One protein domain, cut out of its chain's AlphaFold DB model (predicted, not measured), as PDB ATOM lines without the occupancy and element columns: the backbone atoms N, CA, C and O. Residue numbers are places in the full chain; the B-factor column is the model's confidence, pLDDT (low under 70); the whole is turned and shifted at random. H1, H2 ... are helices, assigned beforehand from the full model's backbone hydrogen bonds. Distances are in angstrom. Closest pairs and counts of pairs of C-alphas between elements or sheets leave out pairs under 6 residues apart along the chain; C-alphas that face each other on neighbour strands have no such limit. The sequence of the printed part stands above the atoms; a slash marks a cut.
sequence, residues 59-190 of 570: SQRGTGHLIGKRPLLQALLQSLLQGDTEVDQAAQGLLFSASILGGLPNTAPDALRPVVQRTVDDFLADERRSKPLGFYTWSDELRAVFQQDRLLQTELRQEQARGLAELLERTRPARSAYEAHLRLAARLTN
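This is residues 59 to 190 of the 570 residues of an uncharacterized protein of Phycisphaerae bacterium (UniProt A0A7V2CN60). What would one see first? This is a rounded, all-helix body with H2 at its core: H1 and H3 pack on opposite sides of H2, H6 runs beside it but offset along it, and H7 packs on its residues 90 and 91. H8 packs on H1, and the two short helices H4 and H5 sit by H6. How much is printed, and how large is it? The printed part has 132 residues with eight named helices, H1 to H8 in order along the chain, and no named strand. It is compact, with a radius of gyration of the C-alphas of 14.4 A and spans of 41 by 35 by 27 A.

What does the first helix meet? H1, residues 69 to 81, forms a helical hairpin with H2, residues 89 to 101: they touch, closest at the C-alphas of Leu 73 and Ser 99, 6.6 A, at a steep tilt of 38 degrees, opposite ways. H1 also touches H8, residues 172 to 188, closest at the C-alphas of Leu 72 and Ala 174, 4.9 A, at a shallow tilt of 33 degrees, only just short of steep. What else touches H2, the hub? H3, residues 113 to 125, touches it with residues 115 to 120 alone, closest at the C-alphas of Val 116 and Gly 93, 4.8 A. H6, residues 140 to 152, touches it at a shallow tilt of 16 degrees, opposite ways, closest at the C-alphas of Gln 148 and Ala 98, 4.7 A. H7, residues 158 to 170, touches it with residues 160 to 164 alone, closest at the C-alphas of Gln 160 and Ala 91, 5.5 A. Where are the short helices? H4, residues 127 to 130, touches H6, closest at the C-alphas of Ser 130 and Gln 147, 5.7 A. H5, residues 134 to 137, and H6 touch only at the corner, closest at the C-alphas of Tyr 136 and Leu 142, 4.9 A. Are the backbones well formed? In H1, H2, H3, H6, H7 and H8 every O i to N i+4 pair is within hydrogen-bond range; H4 and H5 are too short for such a pair, and their single O i to N i+3 pairs are not within range.

Where do the helices begin and end? H1 begins at C-alpha 69, (22.313, -15.904, 14.777), and H8 ends at C-alpha 188, (24.601, -10.506, 29.732). How long are they? From first to last C-alpha H1 measures 18.4 A, H2 18.0 A, H3 18.2 A, H6 18.2 A, H7 18.6 A and H8 24.2 A.

How far does it reach? The two C-alphas farthest apart, those of Asp 84 and Gly 134, are 41.6 A apart; residues 185 to 190, of which 185 to 188 belong to H8, stand free. Is it unbroken and sure? The printed part has no cut, and the link from H2 to H3, with 11 residues, is long. The mean pLDDT of the printed part is 93.5, and residues 84 to 85 are under 70.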
ATOM      1  N   SER A  59      19.379 -17.580  21.437       97.56
ATOM      2  CA  SER A  59      20.085 -16.632  20.562       97.56
ATOM      3  C   SER A  59      20.501 -17.252  19.228       97.56
ATOM      4  O   SER A  59      20.501 -16.563  18.212       97.56
ATOM      5  N   GLN A  60      20.828 -18.546  19.186       97.69
ATOM      6  CA  GLN A  60      21.195 -19.236  17.949       97.69
ATOM      7  C   GLN A  60      19.999 -19.416  17.012       97.69
ATOM      8  O   GLN A  60      20.102 -19.200  15.801       97.69
ATOM      9  N   ARG A  61      18.863 -19.829  17.583       96.88
ATOM     10  CA  ARG A  61      17.635 -20.181  16.859       96.88
ATOM     11  C   ARG A  61      16.763 -18.959  16.545       96.88
ATOM     12  O   ARG A  61      16.122 -18.930  15.500       96.88
ATOM     13  N   GLY A  62      16.789 -17.950  17.414       96.88
ATOM     14  CA  GLY A  62      15.836 -16.842  17.450       96.88
ATOM     15  C   GLY A  62      14.670 -17.175  18.378       96.88
ATOM     16  O   GLY A  62      14.176 -18.304  18.383       96.88
ATOM     17  N   THR A  63      14.266 -16.233  19.226       96.69
ATOM     18  CA  THR A  63      13.242 -16.432  20.268       96.69
ATOM     19  C   THR A  63      12.722 -15.073  20.735       96.69
ATOM     20  O   THR A  63      13.509 -14.170  21.011       96.69
ATOM     21  N   GLY A  64      11.399 -14.918  20.845       94.88
ATOM     22  CA  GLY A  64      10.793 -13.665  21.302       94.88
ATOM     23  C   GLY A  64      11.117 -12.483  20.384       94.88
ATOM     24  O   GLY A  64      10.901 -12.562  19.176       94.88
ATOM     25  N   HIS A  65      11.647 -11.396  20.949       95.94
ATOM     26  CA  HIS A  65      12.083 -10.222  20.183       95.94
ATOM     27  C   HIS A  65      13.418 -10.426  19.440       95.94
ATOM     28  O   HIS A  65      13.723  -9.671  18.515       95.94
ATOM     29  N   LEU A  66      14.224 -11.425  19.819       97.12
ATOM     30  CA  LEU A  66      15.554 -11.639  19.254       97.12
ATOM     31  C   LEU A  66      15.497 -12.511  17.991       97.12
ATOM     32  O   LEU A  66      15.303 -13.728  18.057       97.12
ATOM     33  N   ILE A  67      15.744 -11.890  16.834       97.62
ATOM     34  CA  ILE A  67      16.111 -12.596  15.597       97.62
ATOM     35  C   ILE A  67      17.433 -13.332  15.850       97.62
ATOM     36  O   ILE A  67      18.370 -12.731  16.362       97.62
ATOM     37  N   GLY A  68      17.509 -14.623  15.516       97.56
ATOM     38  CA  GLY A  68      18.650 -15.466  15.885       97.56
ATOM     39  C   GLY A  68      19.878 -15.366  14.976       97.56
ATOM     40  O   GLY A  68      19.777 -14.992  13.803       97.56
ATOM     41  N   LYS A  69      21.025 -15.835  15.490       98.00
ATOM     42  CA  LYS A  69      22.313 -15.904  14.777       98.00
ATOM     43  C   LYS A  69      22.217 -16.705  13.470       98.00
ATOM     44  O   LYS A  69      22.816 -16.302  12.474       98.00
ATOM     45  N   ARG A  70      21.423 -17.790  13.420       97.25
ATOM     46  CA  ARG A  70      21.183 -18.548  12.171       97.25
ATOM     47  C   ARG A  70      20.428 -17.721  11.110       97.25
ATOM     48  O   ARG A  70      21.005 -17.543  10.040       97.25
ATOM     49  N   PRO A  71      19.219 -17.168  11.365       97.06
ATOM     50  CA  PRO A  71      18.566 -16.225  10.447       97.06
ATOM     51  C   PRO A  71      19.441 -15.038  10.013       97.06
ATOM     52  O   PRO A  71      19.452 -14.696   8.832       97.06
ATOM     53  N   LEU A  72      20.203 -14.443  10.941       97.88
ATOM     54  CA  LEU A  72      21.161 -13.364  10.668       97.88
ATOM     55  C   LEU A  72      22.192 -13.780   9.607       97.88
ATOM     56  O   LEU A  72      22.296 -13.140   8.559       97.88
ATOM     57  N   LEU A  73      22.929 -14.866   9.849       97.75
ATOM     58  CA  LEU A  73      23.955 -15.340   8.919       97.75
ATOM     59  C   LEU A  73      23.348 -15.812   7.592       97.75
ATOM     60  O   LEU A  73      23.893 -15.510   6.534       97.75
ATOM     61  N   GLN A  74      22.185 -16.471   7.624       96.62
ATOM     62  CA  GLN A  74      21.468 -16.886   6.418       96.62
ATOM     63  C   GLN A  74      21.104 -15.692   5.521       96.62
ATOM     64  O   GLN A  74      21.318 -15.763   4.313       96.62
ATOM     65  N   ALA A  75      20.603 -14.592   6.094       96.31
ATOM     66  CA  ALA A  75      20.270 -13.384   5.338       96.31
ATOM     67  C   ALA A  75      21.514 -12.723   4.717       96.31
ATOM     68  O   ALA A  75      21.470 -12.286   3.567       96.31
ATOM     69  N   LEU A  76      22.643 -12.703   5.436       96.31
ATOM     70  CA  LEU A  76      23.914 -12.184   4.915       96.31
ATOM     71  C   LEU A  76      24.465 -13.053   3.774       96.31
ATOM     72  O   LEU A  76      24.852 -12.516   2.738       96.31
ATOM     73  N   LEU A  77      24.444 -14.386   3.913       95.56
ATOM     74  CA  LEU A  77      24.840 -15.298   2.832       95.56
ATOM     75  C   LEU A  77      23.921 -15.171   1.608       95.56
ATOM     76  O   LEU A  77      24.403 -15.185   0.478       95.56
ATOM     77  N   GLN A  78      22.611 -14.997   1.807       94.12
ATOM     78  CA  GLN A  78      21.675 -14.730   0.710       94.12
ATOM     79  C   GLN A  78      21.991 -13.403   0.004       94.12
ATOM     80  O   GLN A  78      22.009 -13.376  -1.223       94.12
ATOM     81  N   SER A  79      22.319 -12.334   0.742       93.81
ATOM     82  CA  SER A  79      22.712 -11.054   0.136       93.81
ATOM     83  C   SER A  79      24.064 -11.110  -0.589       93.81
ATOM     84  O   SER A  79      24.233 -10.368  -1.555       93.81
ATOM     85  N   LEU A  80      25.011 -11.960  -0.169       92.94
ATOM     86  CA  LEU A  80      26.262 -12.201  -0.909       92.94
ATOM     87  C   LEU A  80      26.018 -12.950  -2.229       92.94
ATOM     88  O   LEU A  80      26.670 -12.669  -3.227       92.94
ATOM     89  N   LEU A  81      25.074 -13.896  -2.244       90.62
ATOM     90  CA  LEU A  81      24.749 -14.706  -3.426       90.62
ATOM     91  C   LEU A  81      23.866 -13.980  -4.461       90.62
ATOM     92  O   LEU A  81      23.667 -14.508  -5.553       90.62
ATOM     93  N   GLN A  82      23.306 -12.812  -4.126       87.38
ATOM     94  CA  GLN A  82      22.306 -12.107  -4.943       87.38
ATOM     95  C   GLN A  82      22.819 -10.867  -5.691       87.38
ATOM     96  O   GLN A  82      22.045 -10.266  -6.436       87.38
ATOM     97  N   GLY A  83      24.086 -10.468  -5.546       75.44
ATOM     98  CA  GLY A  83      24.604  -9.320  -6.293       75.44
ATOM     99  C   GLY A  83      26.108  -9.111  -6.197       75.44
ATOM    100  O   GLY A  83      26.791  -9.740  -5.390       75.44
ATOM    101  N   ASP A  84      26.608  -8.178  -7.006       64.88
ATOM    102  CA  ASP A  84      27.990  -7.716  -6.934       64.88
ATOM    103  C   ASP A  84      28.241  -7.033  -5.581       64.88
ATOM    104  O   ASP A  84      27.715  -5.956  -5.265       64.88
ATOM    105  N   THR A  85      29.041  -7.696  -4.748       65.25
ATOM    106  CA  THR A  85      29.472  -7.191  -3.445       65.25
ATOM    107  C   THR A  85      30.995  -7.139  -3.407       65.25
ATOM    108  O   THR A  85      31.669  -8.135  -3.655       65.25
ATOM    109  N   GLU A  86      31.555  -5.981  -3.056       81.62
ATOM    110  CA  GLU A  86      33.011  -5.773  -2.941       81.62
ATOM    111  C   GLU A  86      33.586  -6.357  -1.629       81.62
ATOM    112  O   GLU A  86      34.635  -5.945  -1.139       81.62
ATOM    113  N   VAL A  87      32.893  -7.332  -1.030       88.50
ATOM    114  CA  VAL A  87      33.313  -7.989   0.212       88.50
ATOM    115  C   VAL A  87      34.477  -8.929  -0.098       88.50
ATOM    116  O   VAL A  87      34.324  -9.879  -0.864       88.50
ATOM    117  N   ASP A  88      35.629  -8.685   0.529       91.56
ATOM    118  CA  ASP A  88      36.842  -9.509   0.413       91.56
ATOM    119  C   ASP A  88      36.553 -11.017   0.552       91.56
ATOM    120  O   ASP A  88      35.802 -11.440   1.434       91.56
ATOM    121  N   GLN A  89      37.194 -11.853  -0.271       92.81
ATOM    122  CA  GLN A  89      36.945 -13.300  -0.300       92.81
ATOM    123  C   GLN A  89      37.190 -13.978   1.054       92.81
ATOM    124  O   GLN A  89      36.494 -14.935   1.383       92.81
ATOM    125  N   ALA A  90      38.126 -13.479   1.870       93.25
ATOM    126  CA  ALA A  90      38.333 -13.997   3.223       93.25
ATOM    127  C   ALA A  90      37.239 -13.549   4.215       93.25
ATOM    128  O   ALA A  90      36.919 -14.296   5.137       93.25
ATOM    129  N   ALA A  91      36.611 -12.386   4.009       94.38
ATOM    130  CA  ALA A  91      35.451 -11.945   4.788       94.38
ATOM    131  C   ALA A  91      34.171 -12.711   4.403       94.38
ATOM    132  O   ALA A  91      33.416 -13.122   5.283       94.38
ATOM    133  N   GLN A  92      33.966 -12.991   3.109       95.50
ATOM    134  CA  GLN A  92      32.918 -13.920   2.665       95.50
ATOM    135  C   GLN A  92      33.176 -15.330   3.218       95.50
ATOM    136  O   GLN A  92      32.285 -15.945   3.804       95.50
ATOM    137  N   GLY A  93      34.419 -15.812   3.093       96.25
ATOM    138  CA  GLY A  93      34.870 -17.096   3.624       96.25
ATOM    139  C   GLY A  93      34.568 -17.249   5.113       96.25
ATOM    140  O   GLY A  93      33.978 -18.250   5.505       96.25
ATOM    141  N   LEU A  94      34.855 -16.221   5.921       97.31
ATOM    142  CA  LEU A  94      34.538 -16.193   7.349       97.31
ATOM    143  C   LEU A  94      33.045 -16.433   7.632       97.31
ATOM    144  O   LEU A  94      32.728 -17.244   8.500       97.31
ATOM    145  N   LEU A  95      32.130 -15.777   6.905       97.50
ATOM    146  CA  LEU A  95      30.684 -15.959   7.104       97.50
ATOM    147  C   LEU A  95      30.205 -17.361   6.698       97.50
ATOM    148  O   LEU A  95      29.392 -17.957   7.411       97.50
ATOM    149  N   PHE A  96      30.718 -17.914   5.594       98.00
ATOM    150  CA  PHE A  96      30.414 -19.287   5.176       98.00
ATOM    151  C   PHE A  96      30.958 -20.309   6.194       98.00
ATOM    152  O   PHE A  96      30.194 -21.135   6.695       98.00
ATOM    153  N   SER A  97      32.233 -20.214   6.589       98.12
ATOM    154  CA  SER A  97      32.855 -21.089   7.597       98.12
ATOM    155  C   SER A  97      32.160 -20.998   8.960       98.12
ATOM    156  O   SER A  97      31.874 -22.025   9.572       98.12
ATOM    157  N   ALA A  98      31.812 -19.792   9.421       97.81
ATOM    158  CA  ALA A  98      31.058 -19.601  10.660       97.81
ATOM    159  C   ALA A  98      29.661 -20.229  10.579       97.81
ATOM    160  O   ALA A  98      29.211 -20.850  11.541       97.81
ATOM    161  N   SER A  99      28.987 -20.124   9.430       97.44
ATOM    162  CA  SER A  99      27.683 -20.759   9.195       97.44
ATOM    163  C   SER A  99      27.771 -22.288   9.241       97.44
ATOM    164  O   SER A  99      26.946 -22.915   9.905       97.44
ATOM    165  N   ILE A 100      28.803 -22.882   8.625       96.44
ATOM    166  CA  ILE A 100      29.079 -24.327   8.712       96.44
ATOM    167  C   ILE A 100      29.273 -24.743  10.180       96.44
ATOM    168  O   ILE A 100      28.578 -25.642  10.651       96.44
ATOM    169  N   LEU A 101      30.156 -24.058  10.920       97.00
ATOM    170  CA  LEU A 101      30.457 -24.395  12.318       97.00
ATOM    171  C   LEU A 101      29.237 -24.279  13.246       97.00
ATOM    172  O   LEU A 101      29.089 -25.108  14.134       97.00
ATOM    173  N   GLY A 102      28.333 -23.319  13.020       95.94
ATOM    174  CA  GLY A 102      27.092 -23.160  13.800       95.94
ATOM    175  C   GLY A 102      25.936 -24.087  13.397       95.94
ATOM    176  O   GLY A 102      24.802 -23.908  13.871       95.94
ATOM    177  N   GLY A 103      26.193 -25.049  12.506       93.56
ATOM    178  CA  GLY A 103      25.208 -26.015  12.029       93.56
ATOM    179  C   GLY A 103      24.121 -25.406  11.139       93.56
ATOM    180  O   GLY A 103      22.977 -25.846  11.207       93.56
ATOM    181  N   LEU A 104      24.441 -24.377  10.346       92.75
ATOM    182  CA  LEU A 104      23.571 -23.850   9.289       92.75
ATOM    183  C   LEU A 104      24.003 -24.458   7.940       92.75
ATOM    184  O   LEU A 104      25.050 -24.061   7.422       92.75
ATOM    185  N   PRO A 105      23.237 -25.397   7.345       86.88
ATOM    186  CA  PRO A 105      23.584 -25.990   6.057       86.88
ATOM    187  C   PRO A 105      23.675 -24.923   4.962       86.88
ATOM    188  O   PRO A 105      22.741 -24.150   4.753       86.88
ATOM    189  N   ASN A 106      24.807 -24.881   4.268       89.88
ATOM    190  CA  ASN A 106      25.073 -23.947   3.183       89.88
ATOM    191  C   ASN A 106      26.051 -24.577   2.179       89.88
ATOM    192  O   ASN A 106      26.798 -25.492   2.525       89.88
ATOM    193  N   THR A 107      26.053 -24.062   0.951       90.25
ATOM    194  CA  THR A 107      27.000 -24.454  -0.098       90.25
ATOM    195  C   THR A 107      27.753 -23.209  -0.538       90.25
ATOM    196  O   THR A 107      27.171 -22.325  -1.165       90.25
ATOM    197  N   ALA A 108      29.039 -23.125  -0.202       91.69
ATOM    198  CA  ALA A 108      29.891 -22.041  -0.674       91.69
ATOM    199  C   ALA A 108      30.082 -22.125  -2.206       91.69
ATOM    200  O   ALA A 108      30.320 -23.226  -2.718       91.69
ATOM    201  N   PRO A 109      30.030 -20.993  -2.937       93.44
ATOM    202  CA  PRO A 109      30.406 -20.923  -4.348       93.44
ATOM    203  C   PRO A 109      31.778 -21.544  -4.617       93.44
ATOM    204  O   PRO A 109      32.686 -21.436  -3.793       93.44
ATOM    205  N   ASP A 110      31.955 -22.151  -5.789       93.75
ATOM    206  CA  ASP A 110      33.132 -22.968  -6.120       93.75
ATOM    207  C   ASP A 110      34.464 -22.219  -5.963       93.75
ATOM    208  O   ASP A 110      35.433 -22.788  -5.462       93.75
ATOM    209  N   ALA A 111      34.482 -20.918  -6.275       92.50
ATOM    210  CA  ALA A 111      35.631 -20.036  -6.063       92.50
ATOM    211  C   ALA A 111      35.992 -19.818  -4.576       92.50
ATOM    212  O   ALA A 111      37.157 -19.594  -4.256       92.50
ATOM    213  N   LEU A 112      35.016 -19.897  -3.663       95.19
ATOM    214  CA  LEU A 112      35.206 -19.700  -2.222       95.19
ATOM    215  C   LEU A 112      35.468 -21.003  -1.457       95.19
ATOM    216  O   LEU A 112      36.054 -20.942  -0.376       95.19
ATOM    217  N   ARG A 113      35.092 -22.179  -1.989       95.88
ATOM    218  CA  ARG A 113      35.286 -23.477  -1.302       95.88
ATOM    219  C   ARG A 113      36.710 -23.678  -0.739       95.88
ATOM    220  O   ARG A 113      36.801 -24.094   0.416       95.88
ATOM    221  N   PRO A 114      37.816 -23.350  -1.449       97.00
ATOM    222  CA  PRO A 114      39.170 -23.523  -0.909       97.00
ATOM    223  C   PRO A 114      39.497 -22.581   0.259       97.00
ATOM    224  O   PRO A 114      40.284 -22.940   1.133       97.00
ATOM    225  N   VAL A 115      38.898 -21.385   0.277       96.44
ATOM    226  CA  VAL A 115      39.039 -20.410   1.370       96.44
ATOM    227  C   VAL A 115      38.242 -20.889   2.581       96.44
ATOM    228  O   VAL A 115      38.800 -21.012   3.664       96.44
ATOM    229  N   VAL A 116      36.970 -21.247   2.376       97.50
ATOM    230  CA  VAL A 116      36.056 -21.724   3.426       97.50
ATOM    231  C   VAL A 116      36.596 -22.967   4.131       97.50
ATOM    232  O   VAL A 116      36.586 -23.018   5.362       97.50
ATOM    233  N   GLN A 117      37.107 -23.940   3.368       97.06
ATOM    234  CA  GLN A 117      37.707 -25.158   3.914       97.06
ATOM    235  C   GLN A 117      38.936 -24.828   4.770       97.06
ATOM    236  O   GLN A 117      38.974 -25.187   5.944       97.06
ATOM    237  N   ARG A 118      39.890 -24.051   4.233       96.88
ATOM    238  CA  ARG A 118      41.091 -23.638   4.975       96.88
ATOM    239  C   ARG A 118      40.748 -22.863   6.249       96.88
ATOM    240  O   ARG A 118      41.317 -23.139   7.294       96.88
ATOM    241  N   THR A 119      39.794 -21.932   6.193       97.56
ATOM    242  CA  THR A 119      39.354 -21.158   7.365       97.56
ATOM    243  C   THR A 119      38.714 -22.036   8.446       97.56
ATOM    244  O   THR A 119      38.857 -21.721   9.626       97.56
ATOM    245  N   VAL A 120      38.053 -23.144   8.086       97.50
ATOM    246  CA  VAL A 120      37.581 -24.145   9.060       97.50
ATOM    247  C   VAL A 120      38.752 -24.956   9.622       97.50
ATOM    248  O   VAL A 120      38.873 -25.058  10.841       97.50
ATOM    249  N   ASP A 121      39.628 -25.488   8.768       97.31
ATOM    250  CA  ASP A 121      40.734 -26.363   9.181       97.31
ATOM    251  C   ASP A 121      41.757 -25.633  10.072       97.31
ATOM    252  O   ASP A 121      42.067 -26.106  11.168       97.31
ATOM    253  N   ASP A 122      42.210 -24.441   9.662       96.75
ATOM    254  CA  ASP A 122      43.149 -23.598  10.418       96.75
ATOM    255  C   ASP A 122      42.562 -23.179  11.779       96.75
ATOM    256  O   ASP A 122      43.280 -23.095  12.780       96.75
ATOM    257  N   PHE A 123      41.248 -22.926  11.843       96.38
ATOM    258  CA  PHE A 123      40.564 -22.595  13.094       96.38
ATOM    259  C   PHE A 123      40.452 -23.810  14.018       96.38
ATOM    260  O   PHE A 123      40.771 -23.705  15.203       96.38
ATOM    261  N   LEU A 124      40.011 -24.960  13.497       95.94
ATOM    262  CA  LEU A 124      39.851 -26.179  14.287       95.94
ATOM    263  C   LEU A 124      41.196 -26.694  14.821       95.94
ATOM    264  O   LEU A 124      41.228 -27.179  15.953       95.94
ATOM    265  N   ALA A 125      42.290 -26.514  14.074       93.69
ATOM    266  CA  ALA A 125      43.644 -26.891  14.481       93.69
ATOM    267  C   ALA A 125      44.163 -26.150  15.734       93.69
ATOM    268  O   ALA A 125      44.960 -26.716  16.487       93.69
ATOM    269  N   ASP A 126      43.713 -24.919  16.012       89.44
ATOM    270  CA  ASP A 126      44.070 -24.213  17.249       89.44
ATOM    271  C   ASP A 126      43.098 -24.558  18.391       89.44
ATOM    272  O   ASP A 126      42.129 -23.831  18.635       89.44
ATOM    273  N   GLU A 127      43.387 -25.633  19.150       87.00
ATOM    274  CA  GLU A 127      42.612 -26.036  20.347       87.00
ATOM    275  C   GLU A 127      42.334 -24.840  21.292       87.00
ATOM    276  O   GLU A 127      41.285 -24.798  21.932       87.00
ATOM    277  N   ARG A 128      43.218 -23.829  21.379       80.75
ATOM    278  CA  ARG A 128      43.038 -22.655  22.267       80.75
ATOM    279  C   ARG A 128      41.892 -21.740  21.810       80.75
ATOM    280  O   ARG A 128      41.394 -20.919  22.589       80.75
ATOM    281  N   ARG A 129      41.490 -21.839  20.540       82.38
ATOM    282  CA  ARG A 129      40.392 -21.081  19.931       82.38
ATOM    283  C   ARG A 129      39.133 -21.924  19.753       82.38
ATOM    284  O   ARG A 129      38.056 -21.416  20.062       82.38
ATOM    285  N   SER A 130      39.281 -23.170  19.299       90.94
ATOM    286  CA  SER A 130      38.196 -24.030  18.807       90.94
ATOM    287  C   SER A 130      37.625 -25.038  19.813       90.94
ATOM    288  O   SER A 130      36.523 -25.549  19.589       90.94
ATOM    289  N   LYS A 131      38.337 -25.350  20.906       89.31
ATOM    290  CA  LYS A 131      37.936 -26.381  21.878       89.31
ATOM    291  C   LYS A 131      36.853 -25.859  22.840       89.31
ATOM    292  O   LYS A 131      37.140 -24.924  23.590       89.31
ATOM    293  N   PRO A 132      35.635 -26.439  22.868       89.81
ATOM    294  CA  PRO A 132      34.574 -25.999  23.775       89.81
ATOM    295  C   PRO A 132      34.906 -26.281  25.243       89.81
ATOM    296  O   PRO A 132      35.540 -27.284  25.569       89.81
ATOM    297  N   LEU A 133      34.425 -25.412  26.136       84.44
ATOM    298  CA  LEU A 133      34.677 -25.454  27.581       84.44
ATOM    299  C   LEU A 133      33.371 -25.261  28.373       84.44
ATOM    300  O   LEU A 133      32.375 -24.781  27.835       84.44
ATOM    301  N   GLY A 134      33.373 -25.589  29.669       88.06
ATOM    302  CA  GLY A 134      32.234 -25.325  30.557       88.06
ATOM    303  C   GLY A 134      30.954 -26.048  30.127       88.06
ATOM    304  O   GLY A 134      30.947 -27.270  29.969       88.06
ATOM    305  N   PHE A 135      29.850 -25.313  29.979       91.44
ATOM    306  CA  PHE A 135      28.571 -25.862  29.506       91.44
ATOM    307  C   PHE A 135      28.543 -26.128  27.990       91.44
ATOM    308  O   PHE A 135      27.728 -26.923  27.529       91.44
ATOM    309  N   TYR A 136      29.464 -25.558  27.201       93.94
ATOM    310  CA  TYR A 136      29.508 -25.782  25.749       93.94
ATOM    311  C   TYR A 136      29.881 -27.222  25.347       93.94
ATOM    312  O   TYR A 136      29.823 -27.575  24.173       93.94
ATOM    313  N   THR A 137      30.237 -28.078  26.312       92.62
ATOM    314  CA  THR A 137      30.444 -29.519  26.101       92.62
ATOM    315  C   THR A 137      29.187 -30.365  26.360       92.62
ATOM    316  O   THR A 137      29.292 -31.589  26.350       92.62
ATOM    317  N   TRP A 138      28.031 -29.764  26.679       93.88
ATOM    318  CA  TRP A 138      26.804 -30.497  27.044       93.88
ATOM    319  C   TRP A 138      25.985 -30.995  25.847       93.88
ATOM    320  O   TRP A 138      25.255 -31.970  25.986       93.88
ATOM    321  N   SER A 139      26.089 -30.351  24.685       95.88
ATOM    322  CA  SER A 139      25.439 -30.797  23.448       95.88
ATOM    323  C   SER A 139      26.232 -30.356  22.224       95.88
ATOM    324  O   SER A 139      26.989 -29.382  22.280       95.88
ATOM    325  N   ASP A 140      26.039 -31.039  21.097       96.50
ATOM    326  CA  ASP A 140      26.730 -30.674  19.858       96.50
ATOM    327  C   ASP A 140      26.211 -29.365  19.244       96.50
ATOM    328  O   ASP A 140      26.955 -28.680  18.549       96.50
ATOM    329  N   GLU A 141      24.986 -28.937  19.573       96.94
ATOM    330  CA  GLU A 141      24.508 -27.602  19.194       96.94
ATOM    331  C   GLU A 141      25.207 -26.496  20.003       96.94
ATOM    332  O   GLU A 141      25.571 -25.469  19.437       96.94
ATOM    333  N   LEU A 142      25.481 -26.712  21.297       97.00
ATOM    334  CA  LEU A 142      26.281 -25.775  22.094       97.00
ATOM    335  C   LEU A 142      27.755 -25.759  21.641       97.00
ATOM    336  O   LEU A 142      28.354 -24.690  21.550       97.00
ATOM    337  N   ARG A 143      28.325 -26.917  21.276       96.75
ATOM    338  CA  ARG A 143      29.647 -27.024  20.623       96.75
ATOM    339  C   ARG A 143      29.699 -26.203  19.329       96.75
ATOM    340  O   ARG A 143      30.649 -25.449  19.132       96.75
ATOM    341  N   ALA A 144      28.677 -26.332  18.483       97.50
ATOM    342  CA  ALA A 144      28.542 -25.602  17.226       97.50
ATOM    343  C   ALA A 144      28.455 -24.080  17.447       97.50
ATOM    344  O   ALA A 144      29.181 -23.319  16.807       97.50
ATOM    345  N   VAL A 145      27.634 -23.632  18.405       97.06
ATOM    346  CA  VAL A 145      27.540 -22.217  18.812       97.06
ATOM    347  C   VAL A 145      28.895 -21.682  19.284       97.06
ATOM    348  O   VAL A 145      29.350 -20.654  18.791       97.06
ATOM    349  N   PHE A 146      29.587 -22.405  20.172       96.00
ATOM    350  CA  PHE A 146      30.917 -22.007  20.641       96.00
ATOM    351  C   PHE A 146      31.899 -21.818  19.480       96.00
ATOM    352  O   PHE A 146      32.619 -20.823  19.432       96.00
ATOM    353  N   GLN A 147      31.932 -22.758  18.533       97.25
ATOM    354  CA  GLN A 147      32.865 -22.719  17.407       97.25
ATOM    355  C   GLN A 147      32.517 -21.619  16.394       97.25
ATOM    356  O   GLN A 147      33.426 -20.941  15.916       97.25
ATOM    357  N   GLN A 148      31.230 -21.376  16.133       97.88
ATOM    358  CA  GLN A 148      30.760 -20.239  15.337       97.88
ATOM    359  C   GLN A 148      31.193 -18.900  15.951       97.88
ATOM    360  O   GLN A 148      31.879 -18.117  15.294       97.88
ATOM    361  N   ASP A 149      30.853 -18.644  17.214       96.12
ATOM    362  CA  ASP A 149      31.138 -17.366  17.872       96.12
ATOM    363  C   ASP A 149      32.650 -17.140  18.059       96.12
ATOM    364  O   ASP A 149      33.143 -16.027  17.864       96.12
ATOM    365  N   ARG A 150      33.432 -18.189  18.354       93.44
ATOM    366  CA  ARG A 150      34.904 -18.109  18.460       93.44
ATOM    367  C   ARG A 150      35.614 -17.907  17.116       93.44
ATOM    368  O   ARG A 150      36.734 -17.378  17.107       93.44
ATOM    369  N   LEU A 151      34.982 -18.282  16.001       96.31
ATOM    370  CA  LEU A 151      35.441 -17.919  14.660       96.31
ATOM    371  C   LEU A 151      35.024 -16.480  14.299       96.31
ATOM    372  O   LEU A 151      35.847 -15.734  13.777       96.31
ATOM    373  N   LEU A 152      33.812 -16.036  14.648       96.56
ATOM    374  CA  LEU A 152      33.350 -14.648  14.445       96.56
ATOM    375  C   LEU A 152      34.066 -13.613  15.345       96.56
ATOM    376  O   LEU A 152      34.034 -12.417  15.051       96.56
ATOM    377  N   GLN A 153      34.772 -14.083  16.379       93.25
ATOM    378  CA  GLN A 153      35.769 -13.350  17.175       93.25
ATOM    379  C   GLN A 153      37.153 -13.228  16.498       93.25
ATOM    380  O   GLN A 153      38.102 -12.773  17.137       93.25
ATOM    381  N   THR A 154      37.325 -13.660  15.241       90.88
ATOM    382  CA  THR A 154      38.579 -13.431  14.498       90.88
ATOM    383  C   THR A 154      38.745 -11.948  14.171       90.88
ATOM    384  O   THR A 154      37.778 -11.273  13.816       90.88
ATOM    385  N   GLU A 155      39.983 -11.465  14.268       89.88
ATOM    386  CA  GLU A 155      40.381 -10.129  13.831       89.88
ATOM    387  C   GLU A 155      40.090  -9.915  12.337       89.88
ATOM    388  O   GLU A 155      40.429 -10.744  11.489       89.88
ATOM    389  N   LEU A 156      39.472  -8.781  12.023       92.00
ATOM    390  CA  LEU A 156      39.177  -8.314  10.675       92.00
ATOM    391  C   LEU A 156      40.100  -7.146  10.320       92.00
ATOM    392  O   LEU A 156      40.229  -6.181  11.075       92.00
ATOM    393  N   ARG A 157      40.672  -7.186   9.115       91.00
ATOM    394  CA  ARG A 157      41.310  -6.016   8.495       91.00
ATOM    395  C   ARG A 157      40.255  -4.937   8.232       91.00
ATOM    396  O   ARG A 157      39.086  -5.255   8.015       91.00
ATOM    397  N   GLN A 158      40.674  -3.675   8.161       89.06
ATOM    398  CA  GLN A 158      39.791  -2.524   7.933       89.06
ATOM    399  C   GLN A 158      38.803  -2.726   6.766       89.06
ATOM    400  O   GLN A 158      37.599  -2.597   6.961       89.06
ATOM    401  N   GLU A 159      39.286  -3.139   5.589       89.38
ATOM    402  CA  GLU A 159      38.427  -3.361   4.411       89.38
ATOM    403  C   GLU A 159      37.444  -4.533   4.590       89.38
ATOM    404  O   GLU A 159      36.339  -4.520   4.053       89.38
ATOM    405  N   GLN A 160      37.814  -5.540   5.389       93.00
ATOM    406  CA  GLN A 160      36.949  -6.682   5.700       93.00
ATOM    407  C   GLN A 160      35.821  -6.268   6.649       93.00
ATOM    408  O   GLN A 160      34.666  -6.621   6.419       93.00
ATOM    409  N   ALA A 161      36.142  -5.485   7.684       92.44
ATOM    410  CA  ALA A 161      35.149  -4.909   8.585       92.44
ATOM    411  C   ALA A 161      34.192  -3.978   7.824       92.44
ATOM    412  O   ALA A 161      32.974  -4.124   7.929       92.44
ATOM    413  N   ARG A 162      34.734  -3.092   6.982       90.25
ATOM    414  CA  ARG A 162      33.951  -2.189   6.137       90.25
ATOM    415  C   ARG A 162      33.000  -2.945   5.201       90.25
ATOM    416  O   ARG A 162      31.802  -2.681   5.230       90.25
ATOM    417  N   GLY A 163      33.494  -3.906   4.418       92.56
ATOM    418  CA  GLY A 163      32.654  -4.666   3.485       92.56
ATOM    419  C   GLY A 163      31.520  -5.429   4.184       92.56
ATOM    420  O   GLY A 163      30.388  -5.449   3.703       92.56
ATOM    421  N   LEU A 164      31.787  -6.002   5.364       94.81
ATOM    422  CA  LEU A 164      30.766  -6.674   6.176       94.81
ATOM    423  C   LEU A 164      29.744  -5.691   6.781       94.81
ATOM    424  O   LEU A 164      28.574  -6.045   6.920       94.81
ATOM    425  N   ALA A 165      30.146  -4.457   7.097       93.56
ATOM    426  CA  ALA A 165      29.236  -3.401   7.535       93.56
ATOM    427  C   ALA A 165      28.339  -2.894   6.391       93.56
ATOM    428  O   ALA A 165      27.126  -2.778   6.566       93.56
ATOM    429  N   GLU A 166      28.891  -2.685   5.192       92.19
ATOM    430  CA  GLU A 166      28.106  -2.321   4.003       92.19
ATOM    431  C   GLU A 166      27.099  -3.430   3.622       92.19
ATOM    432  O   GLU A 166      25.964  -3.139   3.234       92.19
ATOM    433  N   LEU A 167      27.463  -4.706   3.803       94.31
ATOM    434  CA  LEU A 167      26.554  -5.850   3.650       94.31
ATOM    435  C   LEU A 167      25.408  -5.826   4.683       94.31
ATOM    436  O   LEU A 167      24.257  -6.102   4.331       94.31
ATOM    437  N   LEU A 168      25.692  -5.457   5.939       94.56
ATOM    438  CA  LEU A 168      24.678  -5.270   6.986       94.56
ATOM    439  C   LEU A 168      23.736  -4.094   6.667       94.56
ATOM    440  O   LEU A 168      22.527  -4.238   6.835       94.56
ATOM    441  N   GLU A 169      24.236  -2.960   6.162       91.81
ATOM    442  CA  GLU A 169      23.381  -1.817   5.787       91.81
ATOM    443  C   GLU A 169      22.416  -2.142   4.640       91.81
ATOM    444  O   GLU A 169      21.238  -1.769   4.703       91.81
ATOM    445  N   ARG A 170      22.882  -2.889   3.628       91.31
ATOM    446  CA  ARG A 170      22.022  -3.432   2.560       91.31
ATOM    447  C   ARG A 170      20.988  -4.412   3.139       91.31
ATOM    448  O   ARG A 170      19.808  -4.356   2.790       91.31
ATOM    449  N   THR A 171      21.398  -5.249   4.092       94.06
ATOM    450  CA  THR A 171      20.576  -6.309   4.702       94.06
ATOM    451  C   THR A 171      19.912  -5.844   6.008       94.06
ATOM    452  O   THR A 171      20.164  -6.393   7.080       94.06
ATOM    453  N   ARG A 172      19.029  -4.834   5.952       91.06
ATOM    454  CA  ARG A 172      18.453  -4.175   7.154       91.06
ATOM    455  C   ARG A 172      17.968  -5.109   8.290       91.06
ATOM    456  O   ARG A 172      18.281  -4.801   9.438       91.06
ATOM    457  N   PRO A 173      17.262  -6.238   8.053       93.44
ATOM    458  CA  PRO A 173      16.871  -7.149   9.138       93.44
ATOM    459  C   PRO A 173      18.069  -7.815   9.837       93.44
ATOM    460  O   PRO A 173      18.045  -8.009  11.051       93.44
ATOM    461  N   ALA A 174      19.135  -8.116   9.086       95.56
ATOM    462  CA  ALA A 174      20.387  -8.638   9.626       95.56
ATOM    463  C   ALA A 174      21.114  -7.581  10.470       95.56
ATOM    464  O   ALA A 174      21.589  -7.909  11.553       95.56
ATOM    465  N   ARG A 175      21.128  -6.306  10.051       96.06
ATOM    466  CA  ARG A 175      21.636  -5.202  10.886       96.06
ATOM    467  C   ARG A 175      20.930  -5.136  12.242       96.06
ATOM    468  O   ARG A 175      21.606  -5.108  13.266       96.06
ATOM    469  N   SER A 176      19.597  -5.174  12.269       95.88
ATOM    470  CA  SER A 176      18.846  -5.145  13.533       95.88
ATOM    471  C   SER A 176      19.154  -6.351  14.429       95.88
ATOM    472  O   SER A 176      19.348  -6.186  15.632       95.88
ATOM    473  N   ALA A 177      19.252  -7.557  13.856       97.25
ATOM    474  CA  ALA A 177      19.633  -8.768  14.593       97.25
ATOM    475  C   ALA A 177      21.065  -8.680  15.156       97.25
ATOM    476  O   ALA A 177      21.313  -9.015  16.312       97.25
ATOM    477  N   TYR A 178      21.999  -8.172  14.353       98.00
ATOM    478  CA  TYR A 178      23.394  -7.953  14.722       98.00
ATOM    479  C   TYR A 178      23.533  -6.964  15.891       98.00
ATOM    480  O   TYR A 178      24.143  -7.284  16.912       98.00
ATOM    481  N   GLU A 179      22.897  -5.793  15.789       96.94
ATOM    482  CA  GLU A 179      22.879  -4.782  16.852       96.94
ATOM    483  C   GLU A 179      22.223  -5.310  18.147       96.94
ATOM    484  O   GLU A 179      22.688  -4.992  19.247       96.94
ATOM    485  N   ALA A 180      21.194  -6.160  18.034       97.19
ATOM    486  CA  ALA A 180      20.542  -6.813  19.170       97.19
ATOM    487  C   ALA A 180      21.433  -7.873  19.848       97.19
ATOM    488  O   ALA A 180      21.541  -7.873  21.076       97.19
ATOM    489  N   HIS A 181      22.133  -8.725  19.090       97.50
ATOM    490  CA  HIS A 181      23.085  -9.688  19.658       97.50
ATOM    491  C   HIS A 181      24.248  -8.997  20.378       97.50
ATOM    492  O   HIS A 181      24.592  -9.393  21.491       97.50
ATOM    493  N   LEU A 182      24.813  -7.930  19.800       95.56
ATOM    494  CA  LEU A 182      25.862  -7.147  20.462       95.56
ATOM    495  C   LEU A 182      25.366  -6.496  21.760       95.56
ATOM    496  O   LEU A 182      26.096  -6.476  22.754       95.56
ATOM    497  N   ARG A 183      24.118  -6.006  21.789       96.00
ATOM    498  CA  ARG A 183      23.482  -5.491  23.012       96.00
ATOM    499  C   ARG A 183      23.316  -6.587  24.066       96.00
ATOM    500  O   ARG A 183      23.680  -6.365  25.221       96.00
ATOM    501  N   LEU A 184      22.802  -7.759  23.685       96.06
ATOM    502  CA  LEU A 184      22.618  -8.882  24.606       96.06
ATOM    503  C   LEU A 184      23.962  -9.365  25.164       96.06
ATOM    504  O   LEU A 184      24.086  -9.503  26.375       96.06
ATOM    505  N   ALA A 185      24.995  -9.533  24.335       92.81
ATOM    506  CA  ALA A 185      26.337  -9.895  24.797       92.81
ATOM    507  C   ALA A 185      26.921  -8.847  25.766       92.81
ATOM    508  O   ALA A 185      27.484  -9.204  26.809       92.81
ATOM    509  N   ALA A 186      26.723  -7.557  25.467       91.56
ATOM    510  CA  ALA A 186      27.167  -6.458  26.317       91.56
ATOM    511  C   ALA A 186      26.484  -6.446  27.698       91.56
ATOM    512  O   ALA A 186      27.148  -6.206  28.704       91.56
ATOM    513  N   ARG A 187      25.179  -6.740  27.757       95.88
ATOM    514  CA  ARG A 187      24.379  -6.718  28.995       95.88
ATOM    515  C   ARG A 187      24.394  -8.047  29.761       95.88
ATOM    516  O   ARG A 187      24.340  -8.035  30.985       95.88
ATOM    517  N   LEU A 188      24.498  -9.190  29.088       91.62
ATOM    518  CA  LEU A 188      24.601 -10.506  29.732       91.62
ATOM    519  C   LEU A 188      26.007 -10.746  30.279       91.62
ATOM    520  O   LEU A 188      26.159 -11.278  31.373       91.62
ATOM    521  N   THR A 189      27.040 -10.343  29.536       86.62
ATOM    522  CA  THR A 189      28.416 -10.444  30.017       86.62
ATOM    523  C   THR A 189      28.957  -9.075  30.408       86.62
ATOM    524  O   THR A 189      28.985  -8.787  31.593       86.62
ATOM    525  N   ASN A 190      29.436  -8.261  29.465       87.88
ATOM    526  CA  ASN A 190      30.012  -6.934  29.740       87.88
ATOM    527  C   ASN A 190      30.253  -6.151  28.437       87.88
ATOM    528  O   ASN A 190      30.318  -6.787  27.379       87.88
TER     529      ASN A 190